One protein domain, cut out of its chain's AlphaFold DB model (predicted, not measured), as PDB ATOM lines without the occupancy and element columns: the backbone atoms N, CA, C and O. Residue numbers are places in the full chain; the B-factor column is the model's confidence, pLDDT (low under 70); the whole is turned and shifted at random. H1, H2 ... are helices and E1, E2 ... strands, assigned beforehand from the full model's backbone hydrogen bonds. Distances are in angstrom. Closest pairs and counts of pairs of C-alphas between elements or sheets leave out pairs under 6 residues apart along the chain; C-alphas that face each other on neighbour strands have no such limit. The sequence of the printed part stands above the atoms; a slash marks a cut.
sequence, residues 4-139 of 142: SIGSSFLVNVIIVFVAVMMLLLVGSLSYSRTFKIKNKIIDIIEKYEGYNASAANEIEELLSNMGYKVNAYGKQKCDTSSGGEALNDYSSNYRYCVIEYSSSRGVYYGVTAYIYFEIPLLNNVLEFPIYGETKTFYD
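What this domain is: This is residues 4 to 139 of the 142 residues of an uncharacterized protein of Tenericutes bacterium (UniProt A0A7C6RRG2). A twisted antiparallel sheet is covered on one face by the later part of one very long helix, H1, whose residues 4 to 22 stick out as a free arm and make much of the length. H2 folds back from the end of H1 as a helical hairpin, and in the long loop that follows it residues 85 to 86 pair with E1. The printed part has 136 residues with two named helices and three named strands, in the order H1, H2, E1, E2, E3; the class is mixed, and the sheet's order is E1, E2, E3. The whole is loose, with a radius of gyration of the C-alphas of 19.3 A and spans of 74 by 29 by 27 A.

How they stand to each other: E1, residues 96 to 103, E2, residues 106 to 118, and E3, residues 125 to 133, form a meander, each strand the antiparallel neighbour of the one before. The sheet is only just strongly twisted, with C-alphas up to 4.5 A off its best plane. Across the neighbour strands E1 and E2, N 99 and O 110 are within hydrogen-bond range at 2.8 A, and across the neighbour strands E2 and E3, N 113 and O 130 are within hydrogen-bond range at 3.0 A. H1, residues 4 to 47, is on the sheet in two layers, helix on one face, at a height of 5.4 A. It lies over E2 and E3 and runs along the strands, at 22 degrees to E2 on the local plane; the closest C-alphas of H1 and E2, Lys 38 and Ala 113, are 5.6 A apart. H2, residues 53 to 65, is not on the sheet. With residues 37 to 45 alone H1 touches H2, opposite ways at a shallow tilt of 28 degrees; their closest C-alphas, Ile 45 and Ala 55, are 6.1 A apart. In H1 and H2 every O i to N i+4 pair is within hydrogen-bond range.

Where its parts are: H1 spans 64.6 A from C-alpha 4 at (159.640, 211.377, 153.994); H2 spans 18.4 A. E1 spans 22.5 A, E2 39.6 A, and E3 25.8 A, ending at C-alpha 133 at (124.103, 167.978, 143.617).

The domain as a whole: The C-alphas farthest apart, Ser 4 and Asp 139, are 74.3 A apart. The printed part has no cut, and the link from H2 to E1 is long. pLDDT is under 70 at residues 4 to 7, 72 to 75, 120 to 124 and 139.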
ATOM      1  N   SER A   4     160.105 212.467 153.125       54.03
ATOM      2  CA  SER A   4     159.640 211.377 153.994       54.03
ATOM      3  C   SER A   4     158.119 211.165 153.926       54.03
ATOM      4  O   SER A   4     157.662 210.044 154.127       54.03
ATOM      5  N   ILE A   5     157.338 212.195 153.571       56.38
ATOM      6  CA  ILE A   5     155.867 212.107 153.492       56.38
ATOM      7  C   ILE A   5     155.417 211.327 152.240       56.38
ATOM      8  O   ILE A   5     154.458 210.562 152.305       56.38
ATOM      9  N   GLY A   6     156.139 211.450 151.117       59.06
ATOM     10  CA  GLY A   6     155.858 210.681 149.895       59.06
ATOM     11  C   GLY A   6     156.240 209.202 150.011       59.06
ATOM     12  O   GLY A   6     155.527 208.337 149.505       59.06
ATOM     13  N   SER A   7     157.321 208.905 150.739       68.56
ATOM     14  CA  SER A   7     157.778 207.534 150.992       68.56
ATOM     15  C   SER A   7     156.786 206.744 151.857       68.56
ATOM     16  O   SER A   7     156.422 205.627 151.493       68.56
ATOM     17  N   SER A   8     156.266 207.329 152.945       78.62
ATOM     18  CA  SER A   8     155.297 206.643 153.814       78.62
ATOM     19  C   SER A   8     153.954 206.373 153.129       78.62
ATOM     20  O   SER A   8     153.381 205.303 153.325       78.62
ATOM     21  N   PHE A   9     153.458 207.297 152.295       83.06
ATOM     22  CA  PHE A   9     152.221 207.084 151.536       83.06
ATOM     23  C   PHE A   9     152.363 205.939 150.523       83.06
ATOM     24  O   PHE A   9     151.513 205.052 150.465       83.06
ATOM     25  N   LEU A  10     153.471 205.914 149.778       86.38
ATOM     26  CA  LEU A  10     153.744 204.883 148.777       86.38
ATOM     27  C   LEU A  10     153.909 203.497 149.420       86.38
ATOM     28  O   LEU A  10     153.339 202.523 148.932       86.38
ATOM     29  N   VAL A  11     154.607 203.412 150.556       86.75
ATOM     30  CA  VAL A  11     154.730 202.166 151.330       86.75
ATOM     31  C   VAL A  11     153.361 201.668 151.802       86.75
ATOM     32  O   VAL A  11     153.076 200.480 151.672       86.75
ATOM     33  N   ASN A  12     152.484 202.554 152.279       86.50
ATOM     34  CA  ASN A  12     151.156 202.158 152.756       86.50
ATOM     35  C   ASN A  12     150.271 201.611 151.618       86.50
ATOM     36  O   ASN A  12     149.603 200.593 151.784       86.50
ATOM     37  N   VAL A  13     150.327 202.223 150.429       89.56
ATOM     38  CA  VAL A  13     149.626 201.723 149.232       89.56
ATOM     39  C   VAL A  13     150.133 200.335 148.825       89.56
ATOM     40  O   VAL A  13     149.322 199.455 148.532       89.56
ATOM     41  N   ILE A  14     151.450 200.104 148.852       91.88
ATOM     42  CA  ILE A  14     152.031 198.785 148.553       91.88
ATOM     43  C   ILE A  14     151.560 197.741 149.567       91.88
ATOM     44  O   ILE A  14     151.160 196.649 149.170       91.88
ATOM     45  N   ILE A  15     151.570 198.065 150.863       89.62
ATOM     46  CA  ILE A  15     151.118 197.151 151.921       89.62
ATOM     47  C   ILE A  15     149.657 196.754 151.703       89.62
ATOM     48  O   ILE A  15     149.336 195.568 151.754       89.62
ATOM     49  N   VAL A  16     148.782 197.718 151.405       90.12
ATOM     50  CA  VAL A  16     147.367 197.443 151.118       90.12
ATOM     51  C   VAL A  16     147.223 196.559 149.880       90.12
ATOM     52  O   VAL A  16     146.478 195.581 149.914       90.12
ATOM     53  N   PHE A  17     147.955 196.846 148.805       93.31
ATOM     54  CA  PHE A  17     147.904 196.045 147.583       93.31
ATOM     55  C   PHE A  17     148.359 194.597 147.818       93.31
ATOM     56  O   PHE A  17     147.666 193.658 147.423       93.31
ATOM     57  N   VAL A  18     149.478 194.402 148.519       91.62
ATOM     58  CA  VAL A  18     149.982 193.070 148.884       91.62
ATOM     59  C   VAL A  18     148.992 192.345 149.792       91.62
ATOM     60  O   VAL A  18     148.729 191.164 149.574       91.62
ATOM     61  N   ALA A  19     148.397 193.038 150.767       88.88
ATOM     62  CA  ALA A  19     147.377 192.457 151.630       88.88
ATOM     63  C   ALA A  19     146.177 191.963 150.810       88.88
ATOM     64  O   ALA A  19     145.777 190.811 150.955       88.88
ATOM     65  N   VAL A  20     145.657 192.775 149.885       89.44
ATOM     66  CA  VAL A  20     144.556 192.373 148.994       89.44
ATOM     67  C   VAL A  20     144.948 191.168 148.133       89.44
ATOM     68  O   VAL A  20     144.177 190.214 148.050       89.44
ATOM     69  N   MET A  21     146.151 191.150 147.546       92.31
ATOM     70  CA  MET A  21     146.627 189.990 146.779       92.31
ATOM     71  C   MET A  21     146.694 188.720 147.633       92.31
ATOM     72  O   MET A  21     146.260 187.662 147.184       92.31
ATOM     73  N   MET A  22     147.192 188.813 148.867       89.75
ATOM     74  CA  MET A  22     147.246 187.677 149.790       89.75
ATOM     75  C   MET A  22     145.846 187.161 150.133       89.75
ATOM     76  O   MET A  22     145.624 185.952 150.089       89.75
ATOM     77  N   LEU A  23     144.883 188.052 150.399       85.62
ATOM     78  CA  LEU A  23     143.490 187.662 150.657       85.62
ATOM     79  C   LEU A  23     142.886 186.924 149.448       85.62
ATOM     80  O   LEU A  23     142.249 185.888 149.627       85.62
ATOM     81  N   LEU A  24     143.134 187.402 148.222       87.06
ATOM     82  CA  LEU A  24     142.673 186.743 146.991       87.06
ATOM     83  C   LEU A  24     143.334 185.369 146.780       87.06
ATOM     84  O   LEU A  24     142.659 184.404 146.415       87.06
ATOM     85  N   LEU A  25     144.640 185.246 147.041       89.56
ATOM     86  CA  LEU A  25     145.362 183.975 146.927       89.56
ATOM     87  C   LEU A  25     144.854 182.950 147.944       89.56
ATOM     88  O   LEU A  25     144.534 181.822 147.570       89.56
ATOM     89  N   VAL A  26     144.710 183.340 149.209       86.88
ATOM     90  CA  VAL A  26     144.163 182.459 150.251       86.88
ATOM     91  C   VAL A  26     142.720 182.076 149.923       86.88
ATOM     92  O   VAL A  26     142.380 180.896 149.981       86.88
ATOM     93  N   GLY A  27     141.891 183.035 149.501       86.38
ATOM     94  CA  GLY A  27     140.512 182.779 149.086       86.38
ATOM     95  C   GLY A  27     140.415 181.761 147.948       86.38
ATOM     96  O   GLY A  27     139.641 180.809 148.036       86.38
ATOM     97  N   SER A  28     141.245 181.899 146.911       89.12
ATOM     98  CA  SER A  28     141.248 180.974 145.769       89.12
ATOM     99  C   SER A  28     141.729 179.563 146.130       89.12
ATOM    100  O   SER A  28     141.133 178.576 145.687       89.12
ATOM    101  N   LEU A  29     142.752 179.435 146.983       88.38
ATOM    102  CA  LEU A  29     143.211 178.137 147.490       88.38
ATOM    103  C   LEU A  29     142.136 177.453 148.337       88.38
ATOM    104  O   LEU A  29     141.869 176.264 148.144       88.38
ATOM    105  N   SER A  30     141.500 178.194 149.244       87.75
ATOM    106  CA  SER A  30     140.427 177.668 150.088       87.75
ATOM    107  C   SER A  30     139.208 177.261 149.259       87.75
ATOM    108  O   SER A  30     138.673 176.176 149.472       87.75
ATOM    109  N   TYR A  31     138.840 178.050 148.244       89.62
ATOM    110  CA  TYR A  31     137.793 177.690 147.285       89.62
ATOM    111  C   TYR A  31     138.112 176.374 146.562       89.62
ATOM    112  O   TYR A  31     137.297 175.453 146.557       89.62
ATOM    113  N   SER A  32     139.322 176.243 146.006       90.94
ATOM    114  CA  SER A  32     139.753 175.033 145.290       90.94
ATOM    115  C   SER A  32     139.733 173.789 146.183       90.94
ATOM    116  O   SER A  32     139.313 172.714 145.749       90.94
ATOM    117  N   ARG A  33     140.146 173.926 147.450       89.88
ATOM    118  CA  ARG A  33     140.080 172.841 148.437       89.88
ATOM    119  C   ARG A  33     138.634 172.442 148.706       89.88
ATOM    120  O   ARG A  33     138.291 171.297 148.443       89.88
ATOM    121  N   THR A  34     137.779 173.365 149.145       91.44
ATOM    122  CA  THR A  34     136.380 173.058 149.492       91.44
ATOM    123  C   THR A  34     135.595 172.506 148.299       91.44
ATOM    124  O   THR A  34     134.811 171.575 148.465       91.44
ATOM    125  N   PHE A  35     135.858 172.986 147.080       92.81
ATOM    126  CA  PHE A  35     135.245 172.440 145.867       92.81
ATOM    127  C   PHE A  35     135.599 170.959 145.648       92.81
ATOM    128  O   PHE A  35     134.721 170.152 145.348       92.81
ATOM    129  N   LYS A  36     136.867 170.575 145.862       93.50
ATOM    130  CA  LYS A  36     137.292 169.166 145.809       93.50
ATOM    131  C   LYS A  36     136.624 168.328 146.895       93.50
ATOM    132  O   LYS A  36     136.223 167.206 146.613       93.50
ATOM    133  N   ILE A  37     136.499 168.864 148.110       93.88
ATOM    134  CA  ILE A  37     135.835 168.179 149.230       93.88
ATOM    135  C   ILE A  37     134.384 167.870 148.874       93.88
ATOM    136  O   ILE A  37     133.976 166.716 148.937       93.88
ATOM    137  N   LYS A  38     133.639 168.886 148.428       94.62
ATOM    138  CA  LYS A  38     132.250 168.739 147.987       94.62
ATOM    139  C   LYS A  38     132.103 167.644 146.931       94.62
ATOM    140  O   LYS A  38     131.229 166.798 147.061       94.62
ATOM    141  N   ASN A  39     132.950 167.654 145.900       96.00
ATOM    142  CA  ASN A  39     132.874 166.653 144.835       96.00
ATOM    143  C   ASN A  39     133.164 165.244 145.357       96.00
ATOM    144  O   ASN A  39     132.422 164.332 145.037       96.00
ATOM    145  N   LYS A  40     134.158 165.070 146.231       96.25
ATOM    146  CA  LYS A  40     134.418 163.755 146.825       96.25
ATOM    147  C   LYS A  40     133.273 163.255 147.711       96.25
ATOM    148  O   LYS A  40     133.022 162.059 147.740       96.25
ATOM    149  N   ILE A  41     132.587 164.144 148.433       95.19
ATOM    150  CA  ILE A  41     131.385 163.768 149.198       95.19
ATOM    151  C   ILE A  41     130.287 163.288 148.243       95.19
ATOM    152  O   ILE A  41     129.685 162.249 148.496       95.19
ATOM    153  N   ILE A  42     130.063 164.007 147.136       96.38
ATOM    154  CA  ILE A  42     129.141 163.588 146.070       96.38
ATOM    155  C   ILE A  42     129.539 162.205 145.537       96.38
ATOM    156  O   ILE A  42     128.698 161.313 145.514       96.38
ATOM    157  N   ASP A  43     130.816 161.994 145.210       96.88
ATOM    158  CA  ASP A  43     131.322 160.713 144.704       96.88
ATOM    159  C   ASP A  43     131.079 159.563 145.700       96.88
ATOM    160  O   ASP A  43     130.712 158.461 145.292       96.88
ATOM    161  N   ILE A  44     131.248 159.803 147.008       96.12
ATOM    162  CA  ILE A  44     130.960 158.804 148.051       96.12
ATOM    163  C   ILE A  44     129.460 158.500 148.108       96.12
ATOM    164  O   ILE A  44     129.084 157.331 148.106       96.12
ATOM    165  N   ILE A  45     128.596 159.517 148.121       95.00
ATOM    166  CA  ILE A  45     127.138 159.307 148.126       95.00
ATOM    167  C   ILE A  45     126.716 158.510 146.886       95.00
ATOM    168  O   ILE A  45     125.926 157.576 146.986       95.00
ATOM    169  N   GLU A  46     127.290 158.815 145.723       94.06
ATOM    170  CA  GLU A  46     127.025 158.076 144.491       94.06
ATOM    171  C   GLU A  46     127.550 156.642 144.507       94.06
ATOM    172  O   GLU A  46     126.871 155.750 143.997       94.06
ATOM    173  N   LYS A  47     128.718 156.399 145.108       94.75
ATOM    174  CA  LYS A  47     129.301 155.060 145.290       94.75
ATOM    175  C   LYS A  47     128.427 154.163 146.168       94.75
ATOM    176  O   LYS A  47     128.385 152.959 145.936       94.75
ATOM    177  N   TYR A  48     127.762 154.735 147.168       94.00
ATOM    178  CA  TYR A  48     126.891 154.013 148.100       94.00
ATOM    179  C   TYR A  48     125.408 154.033 147.718       94.00
ATOM    180  O   TYR A  48     124.590 153.548 148.496       94.00
ATOM    181  N   GLU A  49     125.076 154.580 146.545       91.19
ATOM    182  CA  GLU A  49     123.700 154.742 146.060       91.19
ATOM    183  C   GLU A  49     122.785 155.509 147.034       91.19
ATOM    184  O   GLU A  49     121.584 155.270 147.104       91.19
ATOM    185  N   GLY A  50     123.362 156.444 147.796       91.44
ATOM    186  CA  GLY A  50     122.658 157.255 148.782       91.44
ATOM    187  C   GLY A  50     123.484 157.542 150.034       91.44
ATOM    188  O   GLY A  50     124.637 157.124 150.177       91.44
ATOM    189  N   TYR A  51     122.887 158.286 150.966       90.81
ATOM    190  CA  TYR A  51     123.528 158.637 152.232       90.81
ATOM    191  C   TYR A  51     123.134 157.646 153.335       90.81
ATOM    192  O   TYR A  51     122.092 157.765 153.974       90.81
ATOM    193  N   ASN A  52     123.986 156.645 153.561       91.50
ATOM    194  CA  ASN A  52     123.827 155.640 154.613       91.50
ATOM    195  C   ASN A  52     124.961 155.722 155.655       91.50
ATOM    196  O   ASN A  52     125.891 156.517 155.524       91.50
ATOM    197  N   ALA A  53     124.912 154.883 156.695       91.00
ATOM    198  CA  ALA A  53     125.918 154.889 157.762       91.00
ATOM    199  C   ALA A  53     127.351 154.615 157.258       91.00
ATOM    200  O   ALA A  53     128.309 155.179 157.783       91.00
ATOM    201  N   SER A  54     127.515 153.776 156.230       93.38
ATOM    202  CA  SER A  54     128.823 153.509 155.621       93.38
ATOM    203  C   SER A  54     129.345 154.721 154.849       93.38
ATOM    204  O   SER A  54     130.506 155.085 155.019       93.38
ATOM    205  N   ALA A  55     128.480 155.382 154.074       93.56
ATOM    206  CA  ALA A  55     128.803 156.620 153.375       93.56
ATOM    207  C   ALA A  55     129.191 157.729 154.363       93.56
ATOM    208  O   ALA A  55     130.212 158.383 154.179       93.56
ATOM    209  N   ALA A  56     128.425 157.894 155.447       92.56
ATOM    210  CA  ALA A  56     128.712 158.871 156.494       92.56
ATOM    211  C   ALA A  56     130.093 158.635 157.131       92.56
ATOM    212  O   ALA A  56     130.883 159.568 157.242       92.56
ATOM    213  N   ASN A  57     130.425 157.387 157.478       93.38
ATOM    214  CA  ASN A  57     131.733 157.051 158.045       93.38
ATOM    215  C   ASN A  57     132.889 157.318 157.064       93.38
ATOM    216  O   ASN A  57     133.900 157.892 157.468       93.38
ATOM    217  N   GLU A  58     132.743 156.951 155.784       94.69
ATOM    218  CA  GLU A  58     133.770 157.226 154.764       94.69
ATOM    219  C   GLU A  58     133.939 158.738 154.534       94.69
ATOM    220  O   GLU A  58     135.061 159.214 154.354       94.69
ATOM    221  N   ILE A  59     132.855 159.520 154.610       93.75
ATOM    222  CA  ILE A  59     132.913 160.986 154.537       93.75
ATOM    223  C   ILE A  59     133.680 161.563 155.733       93.75
ATOM    224  O   ILE A  59     134.573 162.383 155.531       93.75
ATOM    225  N   GLU A  60     133.386 161.146 156.964       91.56
ATOM    226  CA  GLU A  60     134.093 161.633 158.159       91.56
ATOM    227  C   GLU A  60     135.600 161.322 158.105       91.56
ATOM    228  O   GLU A  60     136.430 162.186 158.404       91.56
ATOM    229  N   GLU A  61     135.969 160.113 157.670       93.38
ATOM    230  CA  GLU A  61     137.368 159.720 157.476       93.38
ATOM    231  C   GLU A  61     138.039 160.564 156.385       93.38
ATOM    232  O   GLU A  61     139.146 161.081 156.570       93.38
ATOM    233  N   LEU A  62     137.356 160.765 155.258       94.00
ATOM    234  CA  LEU A  62     137.822 161.609 154.167       94.00
ATOM    235  C   LEU A  62     138.078 163.052 154.640       94.00
ATOM    236  O   LEU A  62     139.120 163.632 154.315       94.00
ATOM    237  N   LEU A  63     137.142 163.643 155.385       91.69
ATOM    238  CA  LEU A  63     137.243 165.012 155.897       91.69
ATOM    239  C   LEU A  63     138.403 165.164 156.882       91.69
ATOM    240  O   LEU A  63     139.162 166.132 156.777       91.69
ATOM    241  N   SER A  64     138.589 164.174 157.758       91.06
ATOM    242  CA  SER A  64     139.737 164.082 158.663       91.06
ATOM    243  C   SER A  64     141.059 164.038 157.892       91.06
ATOM    244  O   SER A  64     141.939 164.878 158.096       91.06
ATOM    245  N   ASN A  65     141.173 163.127 156.921       92.25
ATOM    246  CA  ASN A  65     142.389 162.919 156.132       92.25
ATOM    247  C   ASN A  65     142.771 164.132 155.273       92.25
ATOM    248  O   ASN A  65     143.950 164.373 155.016       92.25
ATOM    249  N   MET A  66     141.791 164.915 154.820       88.88
ATOM    250  CA  MET A  66     142.039 166.148 154.069       88.88
ATOM    251  C   MET A  66     142.304 167.368 154.960       88.88
ATOM    252  O   MET A  66     142.541 168.456 154.428       88.88
ATOM    253  N   GLY A  67     142.264 167.211 156.287       86.12
ATOM    254  CA  GLY A  67     142.432 168.307 157.238       86.12
ATOM    255  C   GLY A  67     141.325 169.352 157.119       86.12
ATOM    256  O   GLY A  67     141.592 170.552 157.230       86.12
ATOM    257  N   TYR A  68     140.094 168.926 156.823       87.62
ATOM    258  CA  TYR A  68     138.964 169.841 156.780       87.62
ATOM    259  C   TYR A  68     138.670 170.375 158.181       87.62
ATOM    260  O   TYR A  68     138.779 169.662 159.178       87.62
ATOM    261  N   LYS A  69     138.329 171.659 158.274       80.25
ATOM    262  CA  LYS A  69     138.206 172.321 159.569       80.25
ATOM    263  C   LYS A  69     136.981 171.796 160.321       80.25
ATOM    264  O   LYS A  69     135.854 171.883 159.826       80.25
ATOM    265  N   VAL A  70     137.220 171.288 161.527       78.00
ATOM    266  CA  VAL A  70     136.162 170.920 162.471       78.00
ATOM    267  C   VAL A  70     135.403 172.165 162.920       78.00
ATOM    268  O   VAL A  70     135.984 173.221 163.184       78.00
ATOM    269  N   ASN A  71     134.086 172.042 162.989       73.50
ATOM    270  CA  ASN A  71     133.219 173.052 163.555       73.50
ATOM    271  C   ASN A  71     133.493 173.137 165.064       73.50
ATOM    272  O   ASN A  71     133.298 172.163 165.791       73.50
ATOM    273  N   ALA A  72     133.918 174.309 165.541       60.50
ATOM    274  CA  ALA A  72     134.268 174.536 166.946       60.50
ATOM    275  C   ALA A  72     133.111 174.248 167.924       60.50
ATOM    276  O   ALA A  72     133.350 173.999 169.102       60.50
ATOM    277  N   TYR A  73     131.865 174.250 167.439       61.66
ATOM    278  CA  TYR A  73     130.672 173.986 168.242       61.66
ATOM    279  C   TYR A  73     130.227 172.513 168.228       61.66
ATOM    280  O   TYR A  73     129.216 172.184 168.847       61.66
ATOM    281  N   GLY A  74     130.942 171.623 167.517       61.41
ATOM    282  CA  GLY A  74     130.692 170.170 167.471       61.41
ATOM    283  C   GLY A  74     129.325 169.757 166.910       61.41
ATOM    284  O   GLY A  74     128.956 168.589 166.948       61.41
ATOM    285  N   LYS A  75     128.542 170.729 166.439       66.69
ATOM    286  CA  LYS A  75     127.164 170.573 165.999       66.69
ATOM    287  C   LYS A  75     126.906 171.538 164.858       66.69
ATOM    288  O   LYS A  75     126.920 172.756 165.032       66.69
ATOM    289  N   GLN A  76     126.692 170.984 163.677       79.50
ATOM    290  CA  GLN A  76     126.260 171.721 162.498       79.50
ATOM    291  C   GLN A  76     124.740 171.636 162.355       79.50
ATOM    292  O   GLN A  76     124.148 170.597 162.634       79.50
ATOM    293  N   LYS A  77     124.132 172.732 161.903       84.94
ATOM    294  CA  LYS A  77     122.756 172.746 161.409       84.94
ATOM    295  C   LYS A  77     122.774 173.067 159.923       84.94
ATOM    296  O   LYS A  77     123.454 174.020 159.520       84.94
ATOM    297  N   CYS A  78     122.054 172.279 159.148       88.38
ATOM    298  CA  CYS A  78     121.876 172.449 157.725       88.38
ATOM    299  C   CYS A  78     120.687 173.348 157.432       88.38
ATOM    300  O   CYS A  78     119.688 173.364 158.150       88.38
ATOM    301  N   ASP A  79     120.844 174.168 156.399       85.75
ATOM    302  CA  ASP A  79     119.775 175.036 155.942       85.75
ATOM    303  C   ASP A  79     118.847 174.239 155.025       85.75
ATOM    304  O   ASP A  79     119.220 173.895 153.907       85.75
ATOM    305  N   THR A  80     117.653 173.917 155.519       85.38
ATOM    306  CA  THR A  80     116.620 173.160 154.795       85.38
ATOM    307  C   THR A  80     115.552 174.061 154.173       85.38
ATOM    308  O   THR A  80     114.522 173.573 153.709       85.38
ATOM    309  N   SER A  81     115.785 175.379 154.115       83.75
ATOM    310  CA  SER A  81     114.833 176.356 153.562       83.75
ATOM    311  C   SER A  81     114.443 176.081 152.101       83.75
ATOM    312  O   SER A  81     113.401 176.542 151.642       83.75
ATOM    313  N   SER A  82     115.256 175.315 151.373       78.62
ATOM    314  CA  SER A  82     115.042 174.882 149.987       78.62
ATOM    315  C   SER A  82     114.120 173.664 149.822       78.62
ATOM    316  O   SER A  82     113.869 173.268 148.687       78.62
ATOM    317  N   GLY A  83     113.588 173.084 150.905       81.12
ATOM    318  CA  GLY A  83     112.554 172.044 150.831       81.12
ATOM    319  C   GLY A  83     113.064 170.602 150.721       81.12
ATOM    320  O   GLY A  83     112.477 169.813 149.985       81.12
ATOM    321  N   GLY A  84     114.119 170.249 151.460       87.69
ATOM    322  CA  GLY A  84     114.628 168.874 151.574       87.69
ATOM    323  C   GLY A  84     114.885 168.446 153.024       87.69
ATOM    324  O   GLY A  84     114.771 169.254 153.949       87.69
ATOM    325  N   GLU A  85     115.235 167.176 153.224       90.75
ATOM    326  CA  GLU A  85     115.512 166.590 154.542       90.75
ATOM    327  C   GLU A  85     117.016 166.587 154.841       90.75
ATOM    328  O   GLU A  85     117.809 166.037 154.081       90.75
ATOM    329  N   ALA A  86     117.434 167.210 155.947       91.31
ATOM    330  CA  ALA A  86     118.833 167.201 156.365       91.31
ATOM    331  C   ALA A  86     119.204 165.857 157.007       91.31
ATOM    332  O   ALA A  86     118.672 165.491 158.052       91.31
ATOM    333  N   LEU A  87     120.173 165.159 156.418       89.69
ATOM    334  CA  LEU A  87     120.540 163.795 156.822       89.69
ATOM    335  C   LEU A  87     121.654 163.744 157.868       89.69
ATOM    336  O   LEU A  87     121.858 162.726 158.526       89.69
ATOM    337  N   ASN A  88     122.420 164.825 157.994       87.69
ATOM    338  CA  ASN A  88     123.595 164.899 158.860       87.69
ATOM    339  C   ASN A  88     123.534 166.072 159.850       87.69
ATOM    340  O   ASN A  88     124.566 166.530 160.362       87.69
ATOM    341  N   ASP A  89     122.317 166.539 160.134       81.88
ATOM    342  CA  ASP A  89     122.050 167.536 161.162       81.88
ATOM    343  C   ASP A  89     122.564 167.042 162.516       81.88
ATOM    344  O   ASP A  89     122.255 165.941 162.965       81.88
ATOM    345  N   TYR A  90     123.392 167.862 163.167       78.56
ATOM    346  CA  TYR A  90     123.980 167.588 164.482       78.56
ATOM    347  C   TYR A  90     124.806 166.290 164.599       78.56
ATOM    348  O   TYR A  90     125.196 165.935 165.711       78.56
ATOM    349  N   SER A  91     125.102 165.612 163.484       79.31
ATOM    350  CA  SER A  91     125.734 164.284 163.460       79.31
ATOM    351  C   SER A  91     127.218 164.302 163.074       79.31
ATOM    352  O   SER A  91     127.847 163.246 163.058       79.31
ATOM    353  N   SER A  92     127.785 165.469 162.761       82.19
ATOM    354  CA  SER A  92     129.194 165.611 162.379       82.19
ATOM    355  C   SER A  92     129.901 166.703 163.173       82.19
ATOM    356  O   SER A  92     129.319 167.747 163.486       82.19
ATOM    357  N   ASN A  93     131.191 166.470 163.421       83.75
ATOM    358  CA  ASN A  93     132.121 167.462 163.949       83.75
ATOM    359  C   ASN A  93     132.672 168.398 162.863       83.75
ATOM    360  O   ASN A  93     133.321 169.390 163.188       83.75
ATOM    361  N   TYR A  94     132.452 168.103 161.585       88.00
ATOM    362  CA  TYR A  94     132.814 168.976 160.472       88.00
ATOM    363  C   TYR A  94     131.659 169.920 160.130       88.00
ATOM    364  O   TYR A  94     130.628 169.912 160.794       88.00
ATOM    365  N   ARG A  95     131.856 170.799 159.141       87.56
ATOM    366  CA  ARG A  95     130.812 171.698 158.624       87.56
ATOM    367  C   ARG A  95     130.535 171.380 157.164       87.56
ATOM    368  O   ARG A  95     131.114 171.979 156.263       87.56
ATOM    369  N   TYR A  96     129.661 170.418 156.933       90.69
ATOM    370  CA  TYR A  96     129.112 170.087 155.626       90.69
ATOM    371  C   TYR A  96     127.659 169.661 155.787       90.69
ATOM    372  O   TYR A  96     127.263 169.150 156.826       90.69
ATOM    373  N   CYS A  97     126.859 169.837 154.753       91.75
ATOM    374  CA  CYS A  97     125.451 169.485 154.785       91.75
ATOM    375  C   CYS A  97     125.107 168.562 153.644       91.75
ATOM    376  O   CYS A  97     125.517 168.818 152.514       91.75
ATOM    377  N   VAL A  98     124.352 167.518 153.962       93.69
ATOM    378  CA  VAL A  98     123.744 166.619 152.990       93.69
ATOM    379  C   VAL A  98     122.238 166.710 153.178       93.69
ATOM    380  O   VAL A  98     121.727 166.451 154.267       93.69
ATOM    381  N   ILE A  99     121.552 167.130 152.122       94.44
ATOM    382  CA  ILE A  99     120.105 167.314 152.093       94.44
ATOM    383  C   ILE A  99     119.542 166.364 151.043       94.44
ATOM    384  O   ILE A  99     119.975 166.402 149.893       94.44
ATOM    385  N   GLU A 100     118.597 165.519 151.429       93.81
ATOM    386  CA  GLU A 100     117.848 164.670 150.510       93.81
ATOM    387  C   GLU A 100     116.675 165.445 149.907       93.81
ATOM    388  O   GLU A 100     115.918 166.116 150.614       93.81
ATOM    389  N   TYR A 101     116.513 165.329 148.594       92.94
ATOM    390  CA  TYR A 101     115.375 165.860 147.865       92.94
ATOM    391  C   TYR A 101     114.663 164.731 147.126       92.94
ATOM    392  O   TYR A 101     115.231 164.065 146.255       92.94
ATOM    393  N   SER A 102     113.383 164.569 147.440       89.81
ATOM    394  CA  SER A 102     112.501 163.614 146.775       89.81
ATOM    395  C   SER A 102     111.778 164.290 145.616       89.81
ATOM    396  O   SER A 102     111.076 165.285 145.790       89.81
ATOM    397  N   SER A 103     111.942 163.741 144.417       85.38
ATOM    398  CA  SER A 103     111.279 164.191 143.194       85.38
ATOM    399  C   SER A 103     110.418 163.072 142.616       85.38
ATOM    400  O   SER A 103     110.599 161.895 142.916       85.38
ATOM    401  N   SER A 104     109.501 163.412 141.709       84.50
ATOM    402  CA  SER A 104     108.650 162.428 141.023       84.50
ATOM    403  C   SER A 104     109.431 161.438 140.149       84.50
ATOM    404  O   SER A 104     108.856 160.477 139.653       84.50
ATOM    405  N   ARG A 105     110.713 161.710 139.880       82.69
ATOM    406  CA  ARG A 105     111.606 160.867 139.069       82.69
ATOM    407  C   ARG A 105     112.586 160.044 139.909       82.69
ATOM    408  O   ARG A 105     113.348 159.280 139.330       82.69
ATOM    409  N   GLY A 106     112.600 160.222 141.229       87.31
ATOM    410  CA  GLY A 106     113.573 159.603 142.122       87.31
ATOM    411  C   GLY A 106     114.147 160.581 143.144       87.31
ATOM    412  O   GLY A 106     113.668 161.708 143.290       87.31
ATOM    413  N   VAL A 107     115.191 160.142 143.835       91.75
ATOM    414  CA  VAL A 107     115.831 160.874 144.937       91.75
ATOM    415  C   VAL A 107     117.157 161.465 144.465       91.75
ATOM    416  O   VAL A 107     117.873 160.851 143.675       91.75
ATOM    417  N   TYR A 108     117.504 162.668 144.911       93.50
ATOM    418  CA  TYR A 108     118.833 163.248 144.705       93.50
ATOM    419  C   TYR A 108     119.307 163.966 145.967       93.50
ATOM    420  O   TYR A 108     118.500 164.367 146.804       93.50
ATOM    421  N   TYR A 109     120.621 164.135 146.103       94.19
ATOM    422  CA  TYR A 109     121.219 164.722 147.296       94.19
ATOM    423  C   TYR A 109     121.915 166.038 146.962       94.19
ATOM    424  O   TYR A 109     122.759 166.105 146.067       94.19
ATOM    425  N   GLY A 110     121.586 167.083 147.714       94.31
ATOM    426  CA  GLY A 110     122.311 168.346 147.727       94.31
ATOM    427  C   GLY A 110     123.407 168.323 148.786       94.31
ATOM    428  O   GLY A 110     123.144 168.094 149.964       94.31
ATOM    429  N   VAL A 111     124.640 168.598 148.376       94.62
ATOM    430  CA  VAL A 111     125.819 168.655 149.239       94.62
ATOM    431  C   VAL A 111     126.331 170.089 149.318       94.62
ATOM    432  O   VAL A 111     126.669 170.704 148.307       94.62
ATOM    433  N   THR A 112     126.453 170.610 150.537       93.25
ATOM    434  CA  THR A 112     127.046 171.927 150.806       93.25
ATOM    435  C   THR A 112     128.290 171.779 151.667       93.25
ATOM    436  O   THR A 112     128.211 171.266 152.779       93.25
ATOM    437  N   ALA A 113     129.431 172.269 151.193       92.44
ATOM    438  CA  ALA A 113     130.655 172.384 151.986       92.44
ATOM    439  C   ALA A 113     131.007 173.862 152.183       92.44
ATOM    440  O   ALA A 113     130.763 174.680 151.302       92.44
ATOM    441  N   TYR A 114     131.594 174.220 153.320       89.62
ATOM    442  CA  TYR A 114     131.838 175.616 153.685       89.62
ATOM    443  C   TYR A 114     133.321 175.984 153.563       89.62
ATOM    444  O   TYR A 114     134.220 175.227 153.940       89.62
ATOM    445  N   ILE A 115     133.599 177.156 153.002       87.81
ATOM    446  CA  ILE A 115     134.914 177.791 153.064       87.81
ATOM    447  C   ILE A 115     134.998 178.539 154.386       87.81
ATOM    448  O   ILE A 115     134.106 179.325 154.688       87.81
ATOM    449  N   TYR A 116     136.094 178.354 155.114       80.81
ATOM    450  CA  TYR A 116     136.406 179.151 156.292       80.81
ATOM    451  C   TYR A 116     137.463 180.187 155.959       80.81
ATOM    452  O   TYR A 116     138.555 179.843 155.497       80.81
ATOM    453  N   PHE A 117     137.147 181.445 156.224       77.69
ATOM    454  CA  PHE A 117     138.086 182.541 156.089       77.69
ATOM    455  C   PHE A 117     138.248 183.248 157.431       77.69
ATOM    456  O   PHE A 117     137.316 183.866 157.943       77.69
ATOM    457  N   GLU A 118     139.439 183.121 158.008       72.75
ATOM    458  CA  GLU A 118     139.818 183.811 159.238       72.75
ATOM    459  C   GLU A 118     140.502 185.126 158.877       72.75
ATOM    460  O   GLU A 118     141.507 185.135 158.164       72.75
ATOM    461  N   ILE A 119     139.957 186.243 159.359       72.00
ATOM    462  CA  ILE A 119     140.560 187.562 159.165       72.00
ATOM    463  C   ILE A 119     141.402 187.868 160.408       72.00
ATOM    464  O   ILE A 119     140.831 188.077 161.469       72.00
ATOM    465  N   PRO A 120     142.739 187.981 160.320       61.16
ATOM    466  CA  PRO A 120     143.602 188.161 161.497       61.16
ATOM    467  C   PRO A 120     143.318 189.415 162.346       61.16
ATOM    468  O   PRO A 120     143.806 189.524 163.465       61.16
ATOM    469  N   LEU A 121     142.565 190.381 161.810       67.94
ATOM    470  CA  LEU A 121     142.253 191.667 162.443       67.94
ATOM    471  C   LEU A 121     140.801 191.776 162.935       67.94
ATOM    472  O   LEU A 121     140.452 192.745 163.605       67.94
ATOM    473  N   LEU A 122     139.949 190.815 162.587       66.38
ATOM    474  CA  LEU A 122     138.552 190.765 162.998       66.38
ATOM    475  C   LEU A 122     138.334 189.390 163.625       66.38
ATOM    476  O   LEU A 122     138.548 188.388 162.958       66.38
ATOM    477  N   ASN A 123     137.851 189.315 164.867       62.84
ATOM    478  CA  ASN A 123     137.525 188.039 165.532       62.84
ATOM    479  C   ASN A 123     136.305 187.317 164.907       62.84
ATOM    480  O   ASN A 123     135.594 186.577 165.584       62.84
ATOM    481  N   ASN A 124     136.051 187.538 163.619       67.25
ATOM    482  CA  ASN A 124     134.961 186.969 162.858       67.25
ATOM    483  C   ASN A 124     135.525 185.966 161.852       67.25
ATOM    484  O   ASN A 124     136.474 186.254 161.119       67.25
ATOM    485  N   VAL A 125     134.888 184.804 161.791       73.44
ATOM    486  CA  VAL A 125     135.107 183.818 160.735       73.44
ATOM    487  C   VAL A 125     134.040 184.055 159.679       73.44
ATOM    488  O   VAL A 125     132.850 184.041 159.989       73.44
ATOM    489  N   LEU A 126     134.457 184.302 158.440       79.50
ATOM    490  CA  LEU A 126     133.531 184.328 157.314       79.50
ATOM    491  C   LEU A 126     133.376 182.904 156.782       79.50
ATOM    492  O   LEU A 126     134.367 182.234 156.481       79.50
ATOM    493  N   GLU A 127     132.126 182.465 156.669       83.88
ATOM    494  CA  GLU A 127     131.758 181.177 156.088       83.88
ATOM    495  C   GLU A 127     131.090 181.403 154.731       83.88
ATOM    496  O   GLU A 127     130.129 182.165 154.628       83.88
ATOM    497  N   PHE A 128     131.580 180.726 153.693       87.06
ATOM    498  CA  PHE A 128     130.970 180.773 152.361       87.06
ATOM    499  C   PHE A 128     130.543 179.366 151.924       87.06
ATOM    500  O   PHE A 128     131.407 178.489 151.825       87.06
ATOM    501  N   PRO A 129     129.246 179.119 151.664       90.12
ATOM    502  CA  PRO A 129     128.769 177.812 151.226       90.12
ATOM    503  C   PRO A 129     129.115 177.555 149.752       90.12
ATOM    504  O   PRO A 129     128.908 178.408 148.891       90.12
ATOM    505  N   ILE A 130     129.601 176.351 149.450       92.44
ATOM    506  CA  ILE A 130     129.746 175.812 148.095       92.44
ATOM    507  C   ILE A 130     128.775 174.645 147.949       92.44
ATOM    508  O   ILE A 130     128.946 173.606 148.588       92.44
ATOM    509  N   TYR A 131     127.788 174.823 147.078       93.44
ATOM    510  CA  TYR A 131     126.730 173.856 146.812       93.44
ATOM    511  C   TYR A 131     127.029 172.978 145.590       93.44
ATOM    512  O   TYR A 131     127.762 173.366 144.673       93.44
ATOM    513  N   GLY A 132     126.469 171.774 145.576       93.25
ATOM    514  CA  GLY A 132     126.462 170.863 144.440       93.25
ATOM    515  C   GLY A 132     125.488 169.718 144.670       93.25
ATOM    516  O   GLY A 132     125.092 169.462 145.799       93.25
ATOM    517  N   GLU A 133     125.124 169.028 143.600       94.12
ATOM    518  CA  GLU A 133     124.103 167.978 143.617       94.12
ATOM    519  C   GLU A 133     124.682 166.677 143.073       94.12
ATOM    520  O   GLU A 133     125.564 166.701 142.209       94.12
ATOM    521  N   THR A 134     124.190 165.551 143.581       93.38
ATOM    522  CA  THR A 134     124.436 164.232 142.993       93.38
ATOM    523  C   THR A 134     123.581 164.038 141.744       93.38
ATOM    524  O   THR A 134     122.586 164.738 141.525       93.38
ATOM    525  N   LYS A 135     123.888 163.004 140.956       91.50
ATOM    526  CA  LYS A 135     122.908 162.457 140.007       91.50
ATOM    527  C   LYS A 135     121.617 162.039 140.727       91.50
ATOM    528  O   LYS A 135     121.634 161.681 141.907       91.50
ATOM    529  N   THR A 136     120.503 162.055 140.000       89.69
ATOM    530  CA  THR A 136     119.240 161.486 140.484       89.69
ATOM    531  C   THR A 136     119.329 159.962 140.490       89.69
ATOM    532  O   THR A 136     119.655 159.345 139.474       89.69
ATOM    533  N   PHE A 137     119.014 159.364 141.631       88.06
ATOM    534  CA  PHE A 137     118.779 157.939 141.788       88.06
ATOM    535  C   PHE A 137     117.335 157.671 141.382       88.06
ATOM    536  O   PHE A 137     116.396 158.011 142.103       88.06
ATOM    537  N   TYR A 138     117.163 157.150 140.170       84.44
ATOM    538  CA  TYR A 138     115.847 156.833 139.636       84.44
ATOM    539  C   TYR A 138     115.285 155.623 140.369       84.44
ATOM    540  O   TYR A 138     115.888 154.551 140.346       84.44
ATOM    541  N   ASP A 139     114.116 155.796 140.980       65.50
ATOM    542  CA  ASP A 139     113.342 154.657 141.441       65.50
ATOM    543  C   ASP A 139     112.764 153.988 140.191       65.50
ATOM    544  O   ASP A 139     111.935 154.574 139.486       65.50
TER     545      ASP A 139